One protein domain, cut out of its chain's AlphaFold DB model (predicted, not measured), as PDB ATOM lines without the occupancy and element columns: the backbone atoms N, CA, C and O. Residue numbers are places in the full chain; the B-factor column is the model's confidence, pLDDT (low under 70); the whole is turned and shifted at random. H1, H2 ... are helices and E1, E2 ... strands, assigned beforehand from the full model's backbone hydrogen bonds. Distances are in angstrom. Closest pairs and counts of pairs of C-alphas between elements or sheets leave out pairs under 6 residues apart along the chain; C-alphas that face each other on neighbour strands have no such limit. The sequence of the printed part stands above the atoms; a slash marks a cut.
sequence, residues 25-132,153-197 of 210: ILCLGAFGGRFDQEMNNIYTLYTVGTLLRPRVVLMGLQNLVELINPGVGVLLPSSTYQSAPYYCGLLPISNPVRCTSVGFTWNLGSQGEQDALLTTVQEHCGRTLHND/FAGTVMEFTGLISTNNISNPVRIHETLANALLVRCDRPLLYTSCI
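This is residues 25 to 132 and 153 to 197 of the 210 residues of the protein "Thiamin pyrophosphokinase 1" of Lygus hesperus (UniProt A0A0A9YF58). Two twisted sheets lie partly face to face as a sandwich, six strands in one and four in the other, with a helix over the outside of each, H1 along the larger sheet and H2 across the smaller. E1 and E2 reach beyond the smaller sheet, and residues 127 to 132 of H2 stick out. The 153 printed residues hold, in order, E1 H1 E2 E3 E4 E5 E6 H2 E7 E8 E9 E10, of mixed class. The larger sheet runs E1 E2 E3 E10 E5 E8, mixed; the smaller runs E4 E9 E6 E7, antiparallel. The whole is compact, with a radius of gyration of the C-alphas of 15.4 A and spans of 47 by 34 by 31 A.

Find C-alpha 25 at (37.522, 100.322, 27.097), where E1, residues 25 to 28, begins. H1, residues 35 to 51, covers 24.3 A. Read on through E2, 55 to 59, E3, 63 to 68, 16.1 A, E4, 71 to 75, E5, 87 to 91, and E6, 97 to 102, 16.1 A. H2, residues 111 to 132, starts at (67.752, 84.415, 32.107) and covers 32.2 A. Then come E7, 156 to 158, E8, 165 to 169, E9, 183 to 187, and E10, 191 to 196, 16.9 A, ending at (47.779, 89.606, 15.398).

Start at E1 and E2, parallel, with N 27 and O 57 2.9 A apart; with H1 they form a strand-helix-strand unit, two parallel neighbours joined through a helix, its crossover right-handed. H1 is on the larger sheet at a height of 8.6 A, over E2 and E3; the closest C-alphas of H1 and E2, those of Gly 49 and Val 56, are 6.2 A apart. E2 and E3 are a hairpin, with N 58 and O 65 2.8 A apart. Four nested antiparallel pairs form a jelly roll, one long hairpin wound over both sheets: E3 with E10, N 64 to O 195 2.9 A; E4 with E9, N 73 to O 185 2.8 A; E5 with E8, N 88 to O 168 2.9 A; and E6 with E7, N 99 to O 156 2.8 A. H2 is on the smaller sheet at a height of 10.4 A; it touches E6, with the closest C-alphas, those of Val 102 and Gln 114, 5.9 A apart. In H1 and H2 every O i to N i+4 pair is within hydrogen-bond range. H1 and H2 are apart.

The farthest C-alphas, of Arg 34 and His 130, are 49.1 A apart. Residues 133 to 152 are not printed, and C-alphas 132 and 153 stand 31.0 A apart across the cut. The links E4 to E5 and E8 to E9 are long. Mean pLDDT of the printed part is 86.3; look for values under 70 at residues 78 to 85, 126 to 132 and 177 to 180.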
ATOM      1  N   ILE A  25      38.004  99.592  28.272       92.12
ATOM      2  CA  ILE A  25      37.522 100.322  27.097       92.12
ATOM      3  C   ILE A  25      37.971  99.558  25.853       92.12
ATOM      4  O   ILE A  25      39.167  99.424  25.603       92.12
ATOM      5  N   LEU A  26      37.014  99.072  25.064       92.81
ATOM      6  CA  LEU A  26      37.275  98.406  23.789       92.81
ATOM      7  C   LEU A  26      36.955  99.356  22.631       92.81
ATOM      8  O   LEU A  26      35.813  99.791  22.480       92.81
ATOM      9  N   CYS A  27      37.949  99.659  21.801       93.94
ATOM     10  CA  CYS A  27      37.804 100.511  20.623       93.94
ATOM     11  C   CYS A  27      37.870  99.658  19.352       93.94
ATOM     12  O   CYS A  27      38.929  99.132  19.014       93.94
ATOM     13  N   LEU A  28      36.748  99.532  18.643       93.56
ATOM     14  CA  LEU A  28      36.642  98.765  17.398       93.56
ATOM     15  C   LEU A  28      36.927  99.643  16.175       93.56
ATOM     16  O   LEU A  28      36.586 100.825  16.166       93.56
ATOM     17  N   GLY A  29      37.509  99.056  15.126       91.75
ATOM     18  CA  GLY A  29      37.846  99.780  13.895       91.75
ATOM     19  C   GLY A  29      39.004 100.762  14.080       91.75
ATOM     20  O   GLY A  29      39.096 101.754  13.364       91.75
ATOM     21  N   ALA A  30      39.879 100.502  15.055       94.06
ATOM     22  CA  ALA A  30      40.994 101.386  15.385       94.06
ATOM     23  C   ALA A  30      42.116 101.388  14.327       94.06
ATOM     24  O   ALA A  30      42.973 102.274  14.355       94.06
ATOM     25  N   PHE A  31      42.105 100.412  13.413       93.00
ATOM     26  CA  PHE A  31      43.119 100.187  12.381       93.00
ATOM     27  C   PHE A  31      42.476  99.752  11.054       93.00
ATOM     28  O   PHE A  31      41.348  99.254  11.043       93.00
ATOM     29  N   GLY A  32      43.220  99.880   9.954       89.19
ATOM     30  CA  GLY A  32      42.805  99.551   8.585       89.19
ATOM     31  C   GLY A  32      42.430 100.771   7.736       89.19
ATOM     32  O   GLY A  32      41.741 100.620   6.728       89.19
ATOM     33  N   GLY A  33      42.829 101.975   8.153       90.56
ATOM     34  CA  GLY A  33      42.393 103.238   7.561       90.56
ATOM     35  C   GLY A  33      43.550 104.163   7.204       90.56
ATOM     36  O   GLY A  33      44.586 103.750   6.686       90.56
ATOM     37  N   ARG A  34      43.364 105.462   7.452       94.94
ATOM     38  CA  ARG A  34      44.435 106.443   7.272       94.94
ATOM     39  C   ARG A  34      45.478 106.296   8.374       94.94
ATOM     40  O   ARG A  34      45.138 106.367   9.551       94.94
ATOM     41  N   PHE A  35      46.745 106.230   7.985       95.06
ATOM     42  CA  PHE A  35      47.871 106.087   8.910       95.06
ATOM     43  C   PHE A  35      47.889 107.134  10.040       95.06
ATOM     44  O   PHE A  35      48.114 106.798  11.198       95.06
ATOM     45  N   ASP A  36      47.603 108.406   9.741       96.94
ATOM     46  CA  ASP A  36      47.587 109.464  10.757       96.94
ATOM     47  C   ASP A  36      46.486 109.269  11.815       96.94
ATOM     48  O   ASP A  36      46.689 109.599  12.983       96.94
ATOM     49  N   GLN A  37      45.352 108.668  11.438       95.75
ATOM     50  CA  GLN A  37      44.283 108.327  12.379       95.75
ATOM     51  C   GLN A  37      44.691 107.166  13.285       95.75
ATOM     52  O   GLN A  37      44.429 107.207  14.483       95.75
ATOM     53  N   GLU A  38      45.379 106.165  12.740       95.50
ATOM     54  CA  GLU A  38      45.901 105.039  13.520       95.50
ATOM     55  C   GLU A  38      46.934 105.511  14.548       95.50
ATOM     56  O   GLU A  38      46.863 105.152  15.724       95.50
ATOM     57  N   MET A  39      47.839 106.403  14.141       95.25
ATOM     58  CA  MET A  39      48.796 107.024  15.057       95.25
ATOM     59  C   MET A  39      48.107 107.896  16.112       95.25
ATOM     60  O   MET A  39      48.514 107.887  17.275       95.25
ATOM     61  N   ASN A  40      47.031 108.604  15.756       96.31
ATOM     62  CA  ASN A  40      46.226 109.344  16.728       96.31
ATOM     63  C   ASN A  40      45.497 108.413  17.714       96.31
ATOM     64  O   ASN A  40      45.388 108.734  18.900       96.31
ATOM     65  N   ASN A  41      45.042 107.240  17.265       96.56
ATOM     66  CA  ASN A  41      44.460 106.220  18.139       96.56
ATOM     67  C   ASN A  41      45.506 105.701  19.133       96.56
ATOM     68  O   ASN A  41      45.222 105.625  20.326       96.56
ATOM     69  N   ILE A  42      46.734 105.434  18.676       95.94
ATOM     70  CA  ILE A  42      47.858 105.045  19.541       95.94
ATOM     71  C   ILE A  42      48.179 106.144  20.568       95.94
ATOM     72  O   ILE A  42      48.350 105.857  21.754       95.94
ATOM     73  N   TYR A  43      48.222 107.409  20.145       95.62
ATOM     74  CA  TYR A  43      48.436 108.542  21.048       95.62
ATOM     75  C   TYR A  43      47.323 108.660  22.103       95.62
ATOM     76  O   TYR A  43      47.591 108.883  23.288       95.62
ATOM     77  N   THR A  44      46.070 108.463  21.690       95.12
ATOM     78  CA  THR A  44      44.905 108.492  22.583       95.12
ATOM     79  C   THR A  44      44.947 107.334  23.578       95.12
ATOM     80  O   THR A  44      44.739 107.558  24.768       95.12
ATOM     81  N   LEU A  45      45.294 106.125  23.124       95.31
ATOM     82  CA  LEU A  45      45.541 104.957  23.973       95.31
ATOM     83  C   LEU A  45      46.593 105.271  25.044       95.31
ATOM     84  O   LEU A  45      46.343 105.045  26.226       95.31
ATOM     85  N   TYR A  46      47.738 105.833  24.647       94.31
ATOM     86  CA  TYR A  46      48.794 106.211  25.583       94.31
ATOM     87  C   TYR A  46      48.301 107.242  26.607       94.31
ATOM     88  O   TYR A  46      48.482 107.076  27.811       94.31
ATOM     89  N   THR A  47      47.626 108.292  26.144       92.88
ATOM     90  CA  THR A  47      47.143 109.385  26.998       92.88
ATOM     91  C   THR A  47      46.089 108.901  27.996       92.88
ATOM     92  O   THR A  47      46.198 109.149  29.193       92.88
ATOM     93  N   VAL A  48      45.078 108.163  27.534       91.44
ATOM     94  CA  VAL A  48      43.993 107.659  28.388       91.44
ATOM     95  C   VAL A  48      44.499 106.575  29.338       91.44
ATOM     96  O   VAL A  48      44.202 106.629  30.533       91.44
ATOM     97  N   GLY A  49      45.296 105.626  28.835       89.56
ATOM     98  CA  GLY A  49      45.840 104.522  29.626       89.56
ATOM     99  C   GLY A  49      46.788 104.982  30.733       89.56
ATOM    100  O   GLY A  49      46.813 104.379  31.801       89.56
ATOM    101  N   THR A  50      47.510 106.089  30.534       89.12
ATOM    102  CA  THR A  50      48.381 106.663  31.573       89.12
ATOM    103  C   THR A  50      47.637 107.567  32.558       89.12
ATOM    104  O   THR A  50      47.890 107.485  33.761       89.12
ATOM    105  N   LEU A  51      46.718 108.419  32.082       88.31
ATOM    106  CA  LEU A  51      46.030 109.408  32.922       88.31
ATOM    107  C   LEU A  51      44.884 108.814  33.740       88.31
ATOM    108  O   LEU A  51      44.770 109.092  34.931       88.31
ATOM    109  N   LEU A  52      44.021 108.028  33.098       84.50
ATOM    110  CA  LEU A  52      42.806 107.494  33.719       84.50
ATOM    111  C   LEU A  52      42.989 106.052  34.203       84.50
ATOM    112  O   LEU A  52      42.199 105.574  35.011       84.50
ATOM    113  N   ARG A  53      44.017 105.364  33.688       83.56
ATOM    114  CA  ARG A  53      44.343 103.957  33.953       83.56
ATOM    115  C   ARG A  53      43.241 102.902  33.707       83.56
ATOM    116  O   ARG A  53      43.376 101.821  34.282       83.56
ATOM    117  N   PRO A  54      42.210 103.093  32.849       88.12
ATOM    118  CA  PRO A  54      41.418 101.953  32.408       88.12
ATOM    119  C   PRO A  54      42.281 101.060  31.508       88.12
ATOM    120  O   PRO A  54      43.210 101.536  30.844       88.12
ATOM    121  N   ARG A  55      41.947  99.773  31.413       89.81
ATOM    122  CA  ARG A  55      42.522  98.923  30.368       89.81
ATOM    123  C   ARG A  55      41.898  99.314  29.031       89.81
ATOM    124  O   ARG A  55      40.726  99.040  28.791       89.81
ATOM    125  N   VAL A  56      42.664  99.945  28.148       92.25
ATOM    126  CA  VAL A  56      42.187 100.315  26.808       92.25
ATOM    127  C   VAL A  56      42.756  99.347  25.779       92.25
ATOM    128  O   VAL A  56      43.968  99.144  25.715       92.25
ATOM    129  N   VAL A  57      41.874  98.772  24.967       92.81
ATOM    130  CA  VAL A  57      42.214  97.823  23.908       92.81
ATOM    131  C   VAL A  57      41.727  98.387  22.579       92.81
ATOM    132  O   VAL A  57      40.527  98.559  22.362       92.81
ATOM    133  N   LEU A  58      42.663  98.674  21.682       95.31
ATOM    134  CA  LEU A  58      42.389  99.031  20.298       95.31
ATOM    135  C   LEU A  58      42.331  97.753  19.463       95.31
ATOM    136  O   LEU A  58      43.259  96.950  19.497       95.31
ATOM    137  N   MET A  59      41.262  97.576  18.697       92.00
ATOM    138  CA  MET A  59      41.033  96.385  17.889       92.00
ATOM    139  C   MET A  59      40.704  96.778  16.450       92.00
ATOM    140  O   MET A  59      39.790  97.565  16.189       92.00
ATOM    141  N   GLY A  60      41.460  96.223  15.509       89.50
ATOM    142  CA  GLY A  60      41.113  96.200  14.092       89.50
ATOM    143  C   GLY A  60      40.646  94.810  13.671       89.50
ATOM    144  O   GLY A  60      40.325  93.968  14.505       89.50
ATOM    145  N   LEU A  61      40.609  94.559  12.362       86.50
ATOM    146  CA  LEU A  61      40.132  93.279  11.822       86.50
ATOM    147  C   LEU A  61      41.023  92.093  12.214       86.50
ATOM    148  O   LEU A  61      40.520  91.008  12.477       86.50
ATOM    149  N   GLN A  62      42.339  92.301  12.230       84.75
ATOM    150  CA  GLN A  62      43.338  91.253  12.465       84.75
ATOM    151  C   GLN A  62      44.406  91.687  13.470       84.75
ATOM    152  O   GLN A  62      45.448  91.052  13.583       84.75
ATOM    153  N   ASN A  63      44.201  92.789  14.185       86.31
ATOM    154  CA  ASN A  63      45.189  93.312  15.115       86.31
ATOM    155  C   ASN A  63      44.539  93.796  16.408       86.31
ATOM    156  O   ASN A  63      43.392  94.244  16.446       86.31
ATOM    157  N   LEU A  64      45.312  93.675  17.478       91.00
ATOM    158  CA  LEU A  64      44.992  94.165  18.802       91.00
ATOM    159  C   LEU A  64      46.198  94.930  19.326       91.00
ATOM    160  O   LEU A  64      47.337  94.483  19.171       91.00
ATOM    161  N   VAL A  65      45.935  96.076  19.943       94.12
ATOM    162  CA  VAL A  65      46.942  96.897  20.610       94.12
ATOM    163  C   VAL A  65      46.416  97.315  21.976       94.12
ATOM    164  O   VAL A  65      45.316  97.851  22.080       94.12
ATOM    165  N   GLU A  66      47.202  97.101  23.024       93.38
ATOM    166  CA  GLU A  66      46.898  97.587  24.373       93.38
ATOM    167  C   GLU A  66      48.148  98.173  25.038       93.38
ATOM    168  O   GLU A  66      49.280  97.913  24.625       93.38
ATOM    169  N   LEU A  67      47.940  99.003  26.060       94.44
ATOM    170  CA  LEU A  67      49.023  99.609  26.829       94.44
ATOM    171  C   LEU A  67      49.296  98.778  28.087       94.44
ATOM    172  O   LEU A  67      48.424  98.626  28.940       94.44
ATOM    173  N   ILE A  68      50.525  98.293  28.225       93.00
ATOM    174  CA  ILE A  68      51.039  97.726  29.469       93.00
ATOM    175  C   ILE A  68      51.499  98.892  30.340       93.00
ATOM    176  O   ILE A  68      52.396  99.648  29.962       93.00
ATOM    177  N   ASN A  69      50.876  99.047  31.505       91.25
ATOM    178  CA  ASN A  69      51.297 100.038  32.490       91.25
ATOM    179  C   ASN A  69      52.594  99.603  33.197       91.25
ATOM    180  O   ASN A  69      52.860  98.403  33.284       91.25
ATOM    181  N   PRO A  70      53.384 100.554  33.737       92.56
ATOM    182  CA  PRO A  70      54.577 100.236  34.519       92.56
ATOM    183  C   PRO A  70      54.285  99.218  35.627       92.56
ATOM    184  O   PRO A  70      53.265  99.316  36.311       92.56
ATOM    185  N   GLY A  71      55.199  98.270  35.823       92.62
ATOM    186  CA  GLY A  71      55.031  97.132  36.721       92.62
ATOM    187  C   GLY A  71      55.015  95.806  35.966       92.62
ATOM    188  O   GLY A  71      55.675  95.663  34.936       92.62
ATOM    189  N   VAL A  72      54.298  94.822  36.515       92.56
ATOM    190  CA  VAL A  72      54.141  93.484  35.929       92.56
ATOM    191  C   VAL A  72      52.787  93.386  35.228       92.56
ATOM    192  O   VAL A  72      51.743  93.523  35.859       92.56
ATOM    193  N   GLY A  73      52.816  93.125  33.924       91.06
ATOM    194  CA  GLY A  73      51.658  92.807  33.101       91.06
ATOM    195  C   GLY A  73      51.576  91.311  32.807       91.06
ATOM    196  O   GLY A  73      52.581  90.676  32.477       91.06
ATOM    197  N   VAL A  74      50.361  90.767  32.898       90.38
ATOM    198  CA  VAL A  74      50.024  89.403  32.476       90.38
ATOM    199  C   VAL A  74      49.104  89.508  31.268       90.38
ATOM    200  O   VAL A  74      47.988  90.012  31.374       90.38
ATOM    201  N   LEU A  75      49.579  89.045  30.118       88.56
ATOM    202  CA  LEU A  75      48.825  89.031  28.871       88.56
ATOM    203  C   LEU A  75      48.347  87.608  28.617       88.56
ATOM    204  O   LEU A  75      49.114  86.654  28.753       88.56
ATOM    205  N   LEU A  76      47.083  87.471  28.231       83.12
ATOM    206  CA  LEU A  76      46.467  86.187  27.921       83.12
ATOM    207  C   LEU A  76      46.121  86.164  26.432       83.12
ATOM    208  O   LEU A  76      45.050  86.648  26.056       83.12
ATOM    209  N   PRO A  77      47.015  85.638  25.574       72.56
ATOM    210  CA  PRO A  77      46.685  85.371  24.185       72.56
ATOM    211  C   PRO A  77      45.415  84.527  24.126       72.56
ATOM    212  O   PRO A  77      45.251  83.582  24.904       72.56
ATOM    213  N   SER A  78      44.502  84.876  23.220       64.50
ATOM    214  CA  SER A  78      43.244  84.147  23.090       64.50
ATOM    215  C   SER A  78      43.521  82.663  22.838       64.50
ATOM    216  O   SER A  78      44.109  82.278  21.827       64.50
ATOM    217  N   SER A  79      43.066  81.822  23.767       55.31
ATOM    218  CA  SER A  79      43.220  80.368  23.723       55.31
ATOM    219  C   SER A  79      42.420  79.713  22.594       55.31
ATOM    220  O   SER A  79      42.529  78.506  22.401       55.31
ATOM    221  N   THR A  80      41.610  80.470  21.852       51.59
ATOM    222  CA  THR A  80      40.746  79.953  20.783       51.59
ATOM    223  C   THR A  80      41.480  79.781  19.447       51.59
ATOM    224  O   THR A  80      41.013  79.032  18.595       51.59
ATOM    225  N   TYR A  81      42.651  80.404  19.265       51.09
ATOM    226  CA  TYR A  81      43.395  80.410  17.993       51.09
ATOM    227  C   TYR A  81      44.662  79.537  18.034       51.09
ATOM    228  O   TYR A  81      45.705  79.905  17.508       51.09
ATOM    229  N   GLN A  82      44.570  78.360  18.665       49.50
ATOM    230  CA  GLN A  82      45.687  77.426  18.913       49.50
ATOM    231  C   GLN A  82      46.404  76.893  17.657       49.50
ATOM    232  O   GLN A  82      47.440  76.248  17.784       49.50
ATOM    233  N   SER A  83      45.864  77.111  16.458       49.91
ATOM    234  CA  SER A  83      46.350  76.495  15.218       49.91
ATOM    235  C   SER A  83      47.379  77.317  14.429       49.91
ATOM    236  O   SER A  83      47.922  76.788  13.465       49.91
ATOM    237  N   ALA A  84      47.693  78.557  14.825       54.69
ATOM    238  CA  ALA A  84      48.686  79.397  14.146       54.69
ATOM    239  C   ALA A  84      49.648  80.075  15.144       54.69
ATOM    240  O   ALA A  84      49.248  80.355  16.277       54.69
ATOM    241  N   PRO A  85      50.910  80.362  14.756       59.16
ATOM    242  CA  PRO A  85      51.804  81.158  15.588       59.16
ATOM    243  C   PRO A  85      51.190  82.541  15.813       59.16
ATOM    244  O   PRO A  85      50.893  83.280  14.874       59.16
ATOM    245  N   TYR A  86      50.992  82.892  17.079       78.00
ATOM    246  CA  TYR A  86      50.414  84.172  17.452       78.00
ATOM    247  C   TYR A  86      51.511  85.240  17.426       78.00
ATOM    248  O   TYR A  86      52.335  85.353  18.343       78.00
ATOM    249  N   TYR A  87      51.557  85.986  16.322       87.94
ATOM    250  CA  TYR A  87      52.491  87.092  16.148       87.94
ATOM    251  C   TYR A  87      52.175  88.205  17.135       87.94
ATOM    252  O   TYR A  87      51.026  88.630  17.276       87.94
ATOM    253  N   CYS A  88      53.206  88.691  17.808       91.19
ATOM    254  CA  CYS A  88      53.074  89.740  18.796       91.19
ATOM    255  C   CYS A  88      54.313  90.625  18.849       91.19
ATOM    256  O   CYS A  88      55.338  90.360  18.219       91.19
ATOM    257  N   GLY A  89      54.206  91.705  19.610       93.50
ATOM    258  CA  GLY A  89      55.312  92.608  19.790       93.50
ATOM    259  C   GLY A  89      55.160  93.577  20.943       93.50
ATOM    260  O   GLY A  89      54.070  93.768  21.483       93.50
ATOM    261  N   LEU A  90      56.293  94.165  21.311       95.25
ATOM    262  CA  LEU A  90      56.432  95.171  22.353       95.25
ATOM    263  C   LEU A  90      57.089  96.420  21.757       95.25
ATOM    264  O   LEU A  90      58.184  96.331  21.188       95.25
ATOM    265  N   LEU A  91      56.425  97.575  21.881       95.38
ATOM    266  CA  LEU A  91      56.898  98.840  21.310       95.38
ATOM    267  C   LEU A  91      57.009  99.976  22.343       95.38
ATOM    268  O   LEU A  91      55.999 100.382  22.932       95.38
ATOM    269  N   PRO A  92      58.204 100.569  22.502       93.69
ATOM    270  CA  PRO A  92      58.422 101.770  23.307       93.69
ATOM    271  C   PRO A  92      58.079 103.045  22.507       93.69
ATOM    272  O   PRO A  92      58.962 103.699  21.961       93.69
ATOM    273  N   ILE A  93      56.796 103.412  22.396       86.50
ATOM    274  CA  ILE A  93      56.381 104.556  21.547       86.50
ATOM    275  C   ILE A  93      56.708 105.929  22.151       86.50
ATOM    276  O   ILE A  93      57.005 106.865  21.417       86.50
ATOM    277  N   SER A  94      56.628 106.079  23.476       84.50
ATOM    278  CA  SER A  94      56.739 107.406  24.113       84.50
ATOM    279  C   SER A  94      58.151 107.774  24.554       84.50
ATOM    280  O   SER A  94      58.531 108.937  24.502       84.50
ATOM    281  N   ASN A  95      58.894 106.792  25.056       89.50
ATOM    282  CA  ASN A  95      60.181 106.940  25.716       89.50
ATOM    283  C   ASN A  95      60.896 105.587  25.683       89.50
ATOM    284  O   ASN A  95      60.218 104.563  25.556       89.50
ATOM    285  N   PRO A  96      62.223 105.564  25.881       94.81
ATOM    286  CA  PRO A  96      62.937 104.353  26.246       94.81
ATOM    287  C   PRO A  96      62.242 103.608  27.390       94.81
ATOM    288  O   PRO A  96      61.855 104.219  28.391       94.81
ATOM    289  N   VAL A  97      62.084 102.295  27.237       94.94
ATOM    290  CA  VAL A  97      61.465 101.418  28.238       94.94
ATOM    291  C   VAL A  97      62.449 100.329  28.606       94.94
ATOM    292  O   VAL A  97      62.939  99.608  27.738       94.94
ATOM    293  N   ARG A  98      62.701 100.160  29.899       95.44
ATOM    294  CA  ARG A  98      63.394  98.985  30.405       95.44
ATOM    295  C   ARG A  98      62.386  97.875  30.640       95.44
ATOM    296  O   ARG A  98      61.362  98.108  31.280       95.44
ATOM    297  N   CYS A  99      62.665  96.672  30.150       95.31
ATOM    298  CA  CYS A  99      61.738  95.560  30.293       95.31
ATOM    299  C   CYS A  99      62.392  94.173  30.354       95.31
ATOM    300  O   CYS A  99      63.507  93.946  29.884       95.31
ATOM    301  N   THR A 100      61.643  93.242  30.931       96.88
ATOM    302  CA  THR A 100      61.918  91.803  30.944       96.88
ATOM    303  C   THR A 100      60.646  91.099  30.500       96.88
ATOM    304  O   THR A 100      59.557  91.513  30.903       96.88
ATOM    305  N   SER A 101      60.754  90.050  29.689       96.06
ATOM    306  CA  SER A 101      59.584  89.298  29.235       96.06
ATOM    307  C   SER A 101      59.768  87.789  29.348       96.06
ATOM    308  O   SER A 101      60.882  87.282  29.280       96.06
ATOM    309  N   VAL A 102      58.659  87.075  29.544       95.00
ATOM    310  CA  VAL A 102      58.588  85.609  29.565       95.00
ATOM    311  C   VAL A 102      57.393  85.172  28.733       95.00
ATOM    312  O   VAL A 102      56.352  85.828  28.725       95.00
ATOM    313  N   GLY A 103      57.527  84.045  28.047       91.88
ATOM    314  CA  GLY A 103      56.474  83.500  27.201       91.88
ATOM    315  C   GLY A 103      56.520  84.009  25.763       91.88
ATOM    316  O   GLY A 103      55.593  83.769  25.003       91.88
ATOM    317  N   PHE A 104      57.583  84.696  25.358       93.19
ATOM    318  CA  PHE A 104      57.839  85.071  23.970       93.19
ATOM    319  C   PHE A 104      58.925  84.155  23.388       93.19
ATOM    320  O   PHE A 104      59.787  83.665  24.117       93.19
ATOM    321  N   THR A 105      58.926  83.921  22.074       93.06
ATOM    322  CA  THR A 105      60.020  83.191  21.406       93.06
ATOM    323  C   THR A 105      61.345  83.927  21.584       93.06
ATOM    324  O   THR A 105      62.371  83.300  21.842       93.06
ATOM    325  N   TRP A 106      61.313  85.258  21.510       94.69
ATOM    326  CA  TRP A 106      62.454  86.113  21.820       94.69
ATOM    327  C   TRP A 106      62.149  86.931  23.075       94.69
ATOM    328  O   TRP A 106      61.605  88.034  22.998       94.69
ATOM    329  N   ASN A 107      62.449  86.352  24.239       95.94
ATOM    330  CA  ASN A 107      62.318  87.027  25.530       95.94
ATOM    331  C   ASN A 107      63.336  88.170  25.681       95.94
ATOM    332  O   ASN A 107      64.433  88.137  25.120       95.94
ATOM    333  N   LEU A 108      62.966  89.163  26.484       96.19
ATOM    334  CA  LEU A 108      63.787  90.313  26.855       96.19
ATOM    335  C   LEU A 108      64.301  90.146  28.289       96.19
ATOM    336  O   LEU A 108      63.627  89.556  29.136       96.19
ATOM    337  N   GLY A 109      65.471  90.708  28.579       94.88
ATOM    338  CA  GLY A 109      66.184  90.524  29.841       94.88
ATOM    339  C   GLY A 109      67.028  89.248  29.878       94.88
ATOM    340  O   GLY A 109      66.908  88.352  29.042       94.88
ATOM    341  N   SER A 110      67.914  89.176  30.864       95.81
ATOM    342  CA  SER A 110      68.740  87.999  31.139       95.81
ATOM    343  C   SER A 110      67.907  86.829  31.672       95.81
ATOM    344  O   SER A 110      66.816  87.028  32.206       95.81
ATOM    345  N   GLN A 111      68.441  85.605  31.591       94.62
ATOM    346  CA  GLN A 111      67.752  84.415  32.107       94.62
ATOM    347  C   GLN A 111      67.355  84.569  33.585       94.62
ATOM    348  O   GLN A 111      66.220  84.285  33.943       94.62
ATOM    349  N   GLY A 112      68.245  85.105  34.429       94.75
ATOM    350  CA  GLY A 112      67.944  85.301  35.851       94.75
ATOM    351  C   GLY A 112      66.799  86.287  36.109       94.75
ATOM    352  O   GLY A 112      66.045  86.121  37.063       94.75
ATOM    353  N   GLU A 113      66.620  87.291  35.248       94.19
ATOM    354  CA  GLU A 113      65.491  88.224  35.350       94.19
ATOM    355  C   GLU A 113      64.182  87.589  34.882       94.19
ATOM    356  O   GLU A 113      63.132  87.837  35.475       94.19
ATOM    357  N   GLN A 114      64.246  86.765  33.833       94.44
ATOM    358  CA  GLN A 114      63.107  85.994  33.333       94.44
ATOM    359  C   GLN A 114      62.607  85.016  34.403       94.44
ATOM    360  O   GLN A 114      61.413  84.988  34.702       94.44
ATOM    361  N   ASP A 115      63.526  84.288  35.041       93.88
ATOM    362  CA  ASP A 115      63.213  83.351  36.120       93.88
ATOM    363  C   ASP A 115      62.592  84.087  37.317       93.88
ATOM    364  O   ASP A 115      61.531  83.699  37.806       93.88
ATOM    365  N   ALA A 116      63.184  85.213  37.734       91.88
ATOM    366  CA  ALA A 116      62.656  86.029  38.826       91.88
ATOM    367  C   ALA A 116      61.242  86.565  38.540       91.88
ATOM    368  O   ALA A 116      60.389  86.578  39.434       91.88
ATOM    369  N   LEU A 117      60.971  86.999  37.303       92.38
ATOM    370  CA  LEU A 117      59.641  87.448  36.888       92.38
ATOM    371  C   LEU A 117      58.622  86.306  36.961       92.38
ATOM    372  O   LEU A 117      57.545  86.488  37.530       92.38
ATOM    373  N   LEU A 118      58.967  85.131  36.432       90.81
ATOM    374  CA  LEU A 118      58.089  83.964  36.460       90.81
ATOM    375  C   LEU A 118      57.759  83.543  37.898       90.81
ATOM    376  O   LEU A 118      56.582  83.387  38.223       90.81
ATOM    377  N   THR A 119      58.766  83.439  38.771       90.19
ATOM    378  CA  THR A 119      58.575  83.086  40.186       90.19
ATOM    379  C   THR A 119      57.697  84.104  40.907       90.19
ATOM    380  O   THR A 119      56.754  83.717  41.594       90.19
ATOM    381  N   THR A 120      57.936  85.403  40.700       89.12
ATOM    382  CA  THR A 120      57.132  86.472  41.320       89.12
ATOM    383  C   THR A 120      55.648  86.323  40.978       89.12
ATOM    384  O   THR A 120      54.788  86.422  41.855       89.12
ATOM    385  N   VAL A 121      55.331  86.062  39.706       87.75
ATOM    386  CA  VAL A 121      53.939  85.911  39.263       87.75
ATOM    387  C   VAL A 121      53.329  84.604  39.770       87.75
ATOM    388  O   VAL A 121      52.189  84.611  40.227       87.75
ATOM    389  N   GLN A 122      54.076  83.497  39.753       86.50
ATOM    390  CA  GLN A 122      53.615  82.212  40.291       86.50
ATOM    391  C   GLN A 122      53.274  82.302  41.783       86.50
ATOM    392  O   GLN A 122      52.199  81.862  42.193       86.50
ATOM    393  N   GLU A 123      54.145  82.915  42.588       85.50
ATOM    394  CA  GLU A 123      53.892  83.139  44.013       85.50
ATOM    395  C   GLU A 123      52.657  84.012  44.241       85.50
ATOM    396  O   GLU A 123      51.838  83.709  45.110       85.50
ATOM    397  N   HIS A 124      52.499  85.084  43.458       82.38
ATOM    398  CA  HIS A 124      51.341  85.966  43.565       82.38
ATOM    399  C   HIS A 124      50.036  85.226  43.237       82.38
ATOM    400  O   HIS A 124      49.098  85.264  44.032       82.38
ATOM    401  N   CYS A 125      49.989  84.487  42.125       74.88
ATOM    402  CA  CYS A 125      48.826  83.679  41.753       74.88
ATOM    403  C   CYS A 125      48.501  82.607  42.808       74.88
ATOM    404  O   CYS A 125      47.332  82.417  43.140       74.88
ATOM    405  N   GLY A 126      49.519  81.942  43.369       67.06
ATOM    406  CA  GLY A 126      49.338  80.946  44.428       67.06
ATOM    407  C   GLY A 126      48.761  81.534  45.722       67.06
ATOM    408  O   GLY A 126      47.904  80.913  46.349       67.06
ATOM    409  N   ARG A 127      49.172  82.753  46.102       61.16
ATOM    410  CA  ARG A 127      48.633  83.460  47.282       61.16
ATOM    411  C   ARG A 127      47.175  83.877  47.098       61.16
ATOM    412  O   ARG A 127      46.384  83.684  48.016       61.16
ATOM    413  N   THR A 128      46.806  84.408  45.932       60.38
ATOM    414  CA  THR A 128      45.423  84.833  45.652       60.38
ATOM    415  C   THR A 128      44.443  83.660  45.762       60.38
ATOM    416  O   THR A 128      43.429  83.767  46.441       60.38
ATOM    417  N   LEU A 129      44.795  82.497  45.208       55.44
ATOM    418  CA  LEU A 129      43.935  81.307  45.246       55.44
ATOM    419  C   LEU A 129      43.812  80.675  46.643       55.44
ATOM    420  O   LEU A 129      42.769  80.115  46.986       55.44
ATOM    421  N   HIS A 130      44.860  80.769  47.468       54.31
ATOM    422  CA  HIS A 130      44.806  80.305  48.856       54.31
ATOM    423  C   HIS A 130      43.830  81.139  49.700       54.31
ATOM    424  O   HIS A 130      43.084  80.592  50.519       54.31
ATOM    425  N   ASN A 131      43.792  82.451  49.457       52.69
ATOM    426  CA  ASN A 131      42.899  83.372  50.153       52.69
ATOM    427  C   ASN A 131      41.436  83.217  49.701       52.69
ATOM    428  O   ASN A 131      40.547  83.296  50.540       52.69
ATOM    429  N   ASP A 132      41.172  82.878  48.435       49.59
ATOM    430  CA  ASP A 132      39.803  82.627  47.946       49.59
ATOM    431  C   ASP A 132      39.173  81.337  48.514       49.59
ATOM    432  O   ASP A 132      37.951  81.187  48.541       49.59
ATOM    433  N   PHE A 153      65.634  97.163  38.176       73.31
ATOM    434  CA  PHE A 153      65.869  95.873  37.532       73.31
ATOM    435  C   PHE A 153      66.727  96.128  36.290       73.31
ATOM    436  O   PHE A 153      66.609  97.186  35.677       73.31
ATOM    437  N   ALA A 154      67.643  95.225  35.948       81.88
ATOM    438  CA  ALA A 154      68.677  95.503  34.951       81.88
ATOM    439  C   ALA A 154      68.180  95.411  33.501       81.88
ATOM    440  O   ALA A 154      68.937  95.802  32.617       81.88
ATOM    441  N   GLY A 155      66.927  94.977  33.296       88.50
ATOM    442  CA  GLY A 155      66.300  94.504  32.058       88.50
ATOM    443  C   GLY A 155      66.658  95.215  30.753       88.50
ATOM    444  O   GLY A 155      67.270  96.281  30.703       88.50
ATOM    445  N   THR A 156      66.245  94.628  29.638       94.88
ATOM    446  CA  THR A 156      66.586  95.142  28.312       94.88
ATOM    447  C   THR A 156      65.938  96.503  28.066       94.88
ATOM    448  O   THR A 156      64.727  96.663  28.207       94.88
ATOM    449  N   VAL A 157      66.754  97.483  27.672       95.00
ATOM    450  CA  VAL A 157      66.270  98.799  27.243       95.00
ATOM    451  C   VAL A 157      65.833  98.711  25.786       95.00
ATOM    452  O   VAL A 157      66.609  98.314  24.917       95.00
ATOM    453  N   MET A 158      64.586  99.080  25.537       95.06
ATOM    454  CA  MET A 158      64.006  99.238  24.212       95.06
ATOM    455  C   MET A 158      63.797 100.716  23.924       95.06
ATOM    456  O   MET A 158      63.320 101.456  24.783       95.06
ATOM    457  N   GLU A 159      64.079 101.131  22.694       93.50
ATOM    458  CA  GLU A 159      63.866 102.497  22.215       93.50
ATOM    459  C   GLU A 159      63.326 102.442  20.791       93.50
ATOM    460  O   GLU A 159      63.750 101.593  20.011       93.50
ATOM    461  N   PHE A 160      62.421 103.350  20.423       86.00
ATOM    462  CA  PHE A 160      61.802 103.330  19.092       86.00
ATOM    463  C   PHE A 160      62.831 103.444  17.955       86.00
ATOM    464  O   PHE A 160      62.651 102.870  16.886       86.00
ATOM    465  N   THR A 161      63.932 104.157  18.201       86.62
ATOM    466  CA  THR A 161      65.064 104.319  17.275       86.62
ATOM    467  C   THR A 161      66.145 103.246  17.428       86.62
ATOM    468  O   THR A 161      67.149 103.291  16.723       86.62
ATOM    469  N   GLY A 162      65.978 102.319  18.371       88.69
ATOM    470  CA  GLY A 162      66.938 101.277  18.709       88.69
ATOM    471  C   GLY A 162      66.284  99.902  18.681       88.69
ATOM    472  O   GLY A 162      65.744  99.473  17.661       88.69
ATOM    473  N   LEU A 163      66.360  99.187  19.802       88.50
ATOM    474  CA  LEU A 163      65.739  97.875  19.920       88.50
ATOM    475  C   LEU A 163      64.223  98.008  20.107       88.50
ATOM    476  O   LEU A 163      63.760  98.594  21.084       88.50
ATOM    477  N   ILE A 164      63.474  97.371  19.212       88.56
ATOM    478  CA  ILE A 164      62.033  97.132  19.324       88.56
ATOM    479  C   ILE A 164      61.756  95.634  19.145       88.56
ATOM    480  O   ILE A 164      62.513  94.942  18.462       88.56
ATOM    481  N   SER A 165      60.674  95.117  19.731       90.69
ATOM    482  CA  SER A 165      60.295  93.701  19.622       90.69
ATOM    483  C   SER A 165      59.056  93.555  18.734       90.69
ATOM    484  O   SER A 165      57.993  93.234  19.231       90.69
ATOM    485  N   THR A 166      59.130  93.862  17.435       82.69
ATOM    486  CA  THR A 166      57.941  93.980  16.550       82.69
ATOM    487  C   THR A 166      57.636  92.770  15.667       82.69
ATOM    488  O   THR A 166      56.645  92.780  14.945       82.69
ATOM    489  N   ASN A 167      58.446  91.716  15.730       83.06
ATOM    490  CA  ASN A 167      58.236  90.471  14.987       83.06
ATOM    491  C   ASN A 167      58.446  89.266  15.911       83.06
ATOM    492  O   ASN A 167      59.271  88.394  15.643       83.06
ATOM    493  N   ASN A 168      57.776  89.289  17.062       88.94
ATOM    494  CA  ASN A 168      57.859  88.226  18.047       88.94
ATOM    495  C   ASN A 168      56.748  87.197  17.820       88.94
ATOM    496  O   ASN A 168      55.734  87.471  17.178       88.94
ATOM    497  N   ILE A 169      56.937  86.001  18.358       89.19
ATOM    498  CA  ILE A 169      55.934  84.940  18.351       89.19
ATOM    499  C   ILE A 169      55.660  84.593  19.807       89.19
ATOM    500  O   ILE A 169      56.581  84.511  20.621       89.19
ATOM    501  N   SER A 170      54.390  84.423  20.163       87.19
ATOM    502  CA  SER A 170      54.060  83.967  21.505       87.19
ATOM    503  C   SER A 170      54.511  82.518  21.682       87.19
ATOM    504  O   SER A 170      54.159  81.653  20.880       87.19
ATOM    505  N   ASN A 171      55.203  82.245  22.775       87.38
ATOM    506  CA  ASN A 171      55.511  80.913  23.271       87.38
ATOM    507  C   ASN A 171      55.061  80.831  24.740       87.38
ATOM    508  O   ASN A 171      55.903  80.847  25.643       87.38
ATOM    509  N   PRO A 172      53.741  80.888  24.989       85.06
ATOM    510  CA  PRO A 172      53.200  81.198  26.301       85.06
ATOM    511  C   PRO A 172      53.593  80.151  27.342       85.06
ATOM    512  O   PRO A 172      53.698  78.959  27.056       85.06
ATOM    513  N   VAL A 173      53.775  80.610  28.577       84.38
ATOM    514  CA  VAL A 173      54.125  79.747  29.706       84.38
ATOM    515  C   VAL A 173      52.896  79.421  30.543       84.38
ATOM    516  O   VAL A 173      51.974  80.229  30.685       84.38
ATOM    517  N   ARG A 174      52.905  78.228  31.139       82.94
ATOM    518  CA  ARG A 174      51.919  77.826  32.142       82.94
ATOM    519  C   ARG A 174      52.347  78.365  33.501       82.94
ATOM    520  O   ARG A 174      53.382  77.964  34.026       82.94
ATOM    521  N   ILE A 175      51.532  79.242  34.077       76.06
ATOM    522  CA  ILE A 175      51.800  79.848  35.391       76.06
ATOM    523  C   ILE A 175      51.096  79.063  36.497       76.06
ATOM    524  O   ILE A 175      51.679  78.802  37.544       76.06
ATOM    525  N   HIS A 176      49.843  78.680  36.255       71.12
ATOM    526  CA  HIS A 176      48.983  77.969  37.198       71.12
ATOM    527  C   HIS A 176      47.934  77.148  36.424       71.12
ATOM    528  O   HIS A 176      47.777  77.341  35.215       71.12
ATOM    529  N   GLU A 177      47.190  76.258  37.091       63.69
ATOM    530  CA  GLU A 177      46.115  75.446  36.484       63.69
ATOM    531  C   GLU A 177      45.108  76.284  35.670       63.69
ATOM    532  O   GLU A 177      44.635  75.842  34.625       63.69
ATOM    533  N   THR A 178      44.853  77.524  36.101       57.78
ATOM    534  CA  THR A 178      43.903  78.481  35.506       57.78
ATOM    535  C   THR A 178      44.530  79.470  34.513       57.78
ATOM    536  O   THR A 178      43.814  80.072  33.719       57.78
ATOM    537  N   LEU A 179      45.860  79.619  34.506       65.56
ATOM    538  CA  LEU A 179      46.614  80.523  33.623       65.56
ATOM    539  C   LEU A 179      47.565  79.697  32.754       65.56
ATOM    540  O   LEU A 179      48.791  79.750  32.885       65.56
ATOM    541  N   ALA A 180      46.967  78.864  31.902       64.94
ATOM    542  CA  ALA A 180      47.691  77.864  31.127       64.94
ATOM    543  C   ALA A 180      48.535  78.452  29.984       64.94
ATOM    544  O   ALA A 180      49.470  77.786  29.557       64.94
ATOM    545  N   ASN A 181      48.230  79.672  29.525       80.75
ATOM    546  CA  ASN A 181      48.874  80.310  28.376       80.75
ATOM    547  C   ASN A 181      49.068  81.813  28.624       80.75
ATOM    548  O   ASN A 181      48.247  82.617  28.188       80.75
ATOM    549  N   ALA A 182      50.120  82.201  29.339       87.31
ATOM    550  CA  ALA A 182      50.368  83.604  29.654       87.31
ATOM    551  C   ALA A 182      51.686  84.113  29.063       87.31
ATOM    552  O   ALA A 182      52.679  83.385  28.985       87.31
ATOM    553  N   LEU A 183      51.682  85.392  28.689       91.69
ATOM    554  CA  LEU A 183      52.884  86.177  28.437       91.69
ATOM    555  C   LEU A 183      53.073  87.129  29.607       91.69
ATOM    556  O   LEU A 183      52.127  87.788  30.041       91.69
ATOM    557  N   LEU A 184      54.295  87.207  30.109       94.06
ATOM    558  CA  LEU A 184      54.655  88.081  31.213       94.06
ATOM    559  C   LEU A 184      55.554  89.184  30.701       94.06
ATOM    560  O   LEU A 184      56.488  88.932  29.939       94.06
ATOM    561  N   VAL A 185      55.293  90.401  31.156       95.31
ATOM    562  CA  VAL A 185      56.139  91.552  30.864       95.31
ATOM    563  C   VAL A 185      56.292  92.367  32.134       95.31
ATOM    564  O   VAL A 185      55.302  92.779  32.729       95.31
ATOM    565  N   ARG A 186      57.531  92.632  32.542       95.44
ATOM    566  CA  ARG A 186      57.848  93.664  33.529       95.44
ATOM    567  C   ARG A 186      58.416  94.866  32.799       95.44
ATOM    568  O   ARG A 186      59.346  94.694  32.018       95.44
ATOM    569  N   CYS A 187      57.894  96.060  33.051       94.62
ATOM    570  CA  CYS A 187      58.393  97.296  32.452       94.62
ATOM    571  C   CYS A 187      58.426  98.450  33.464       94.62
ATOM    572  O   CYS A 187      57.625  98.488  34.394       94.62
ATOM    573  N   ASP A 188      59.370  99.380  33.311       94.19
ATOM    574  CA  ASP A 188      59.489 100.573  34.170       94.19
ATOM    575  C   ASP A 188      58.664 101.772  33.669       94.19
ATOM    576  O   ASP A 188      58.447 102.744  34.395       94.19
ATOM    577  N   ARG A 189      58.196 101.700  32.422       93.75
ATOM    578  CA  ARG A 189      57.442 102.737  31.719       93.75
ATOM    579  C   ARG A 189      56.344 102.122  30.851       93.75
ATOM    580  O   ARG A 189      56.454 100.948  30.502       93.75
ATOM    581  N   PRO A 190      55.302 102.899  30.485       93.31
ATOM    582  CA  PRO A 190      54.218 102.379  29.669       93.31
ATOM    583  C   PRO A 190      54.733 101.861  28.324       93.31
ATOM    584  O   PRO A 190      55.492 102.547  27.632       93.31
ATOM    585  N   LEU A 191      54.289 100.664  27.963       94.12
ATOM    586  CA  LEU A 191      54.792  99.901  26.829       94.12
ATOM    587  C   LEU A 191      53.622  99.392  25.996       94.12
ATOM    588  O   LEU A 191      52.674  98.840  26.547       94.12
ATOM    589  N   LEU A 192      53.662  99.564  24.676       95.06
ATOM    590  CA  LEU A 192      52.613  98.990  23.838       95.06
ATOM    591  C   LEU A 192      52.840  97.502  23.650       95.06
ATOM    592  O   LEU A 192      53.934  97.083  23.277       95.06
ATOM    593  N   TYR A 193      51.771  96.743  23.831       94.62
ATOM    594  CA  TYR A 193      51.648  95.389  23.341       94.62
ATOM    595  C   TYR A 193      50.849  95.391  22.046       94.62
ATOM    596  O   TYR A 193      49.786  96.005  21.970       94.62
ATOM    597  N   THR A 194      51.348  94.685  21.042       93.06
ATOM    598  CA  THR A 194      50.643  94.466  19.780       93.06
ATOM    599  C   THR A 194      50.533  92.980  19.519       93.06
ATOM    600  O   THR A 194      51.486  92.243  19.764       93.06
ATOM    601  N   SER A 195      49.424  92.539  18.947       89.31
ATOM    602  CA  SER A 195      49.245  91.150  18.541       89.31
ATOM    603  C   SER A 195      48.382  91.027  17.299       89.31
ATOM    604  O   SER A 195      47.454  91.815  17.110       89.31
ATOM    605  N   CYS A 196      48.651  90.009  16.489       82.81
ATOM    606  CA  CYS A 196      47.779  89.606  15.398       82.81
ATOM    607  C   CYS A 196      46.641  88.726  15.929       82.81
ATOM    608  O   CYS A 196      46.858  87.821  16.731       82.81
ATOM    609  N   ILE A 197      45.426  88.970  15.455       70.50
ATOM    610  CA  ILE A 197      44.289  88.069  15.615       70.50
ATOM    611  C   ILE A 197      44.272  87.223  14.342       70.50
ATOM    612  O   ILE A 197      43.722  87.632  13.322       70.50
TER     613      ILE A 197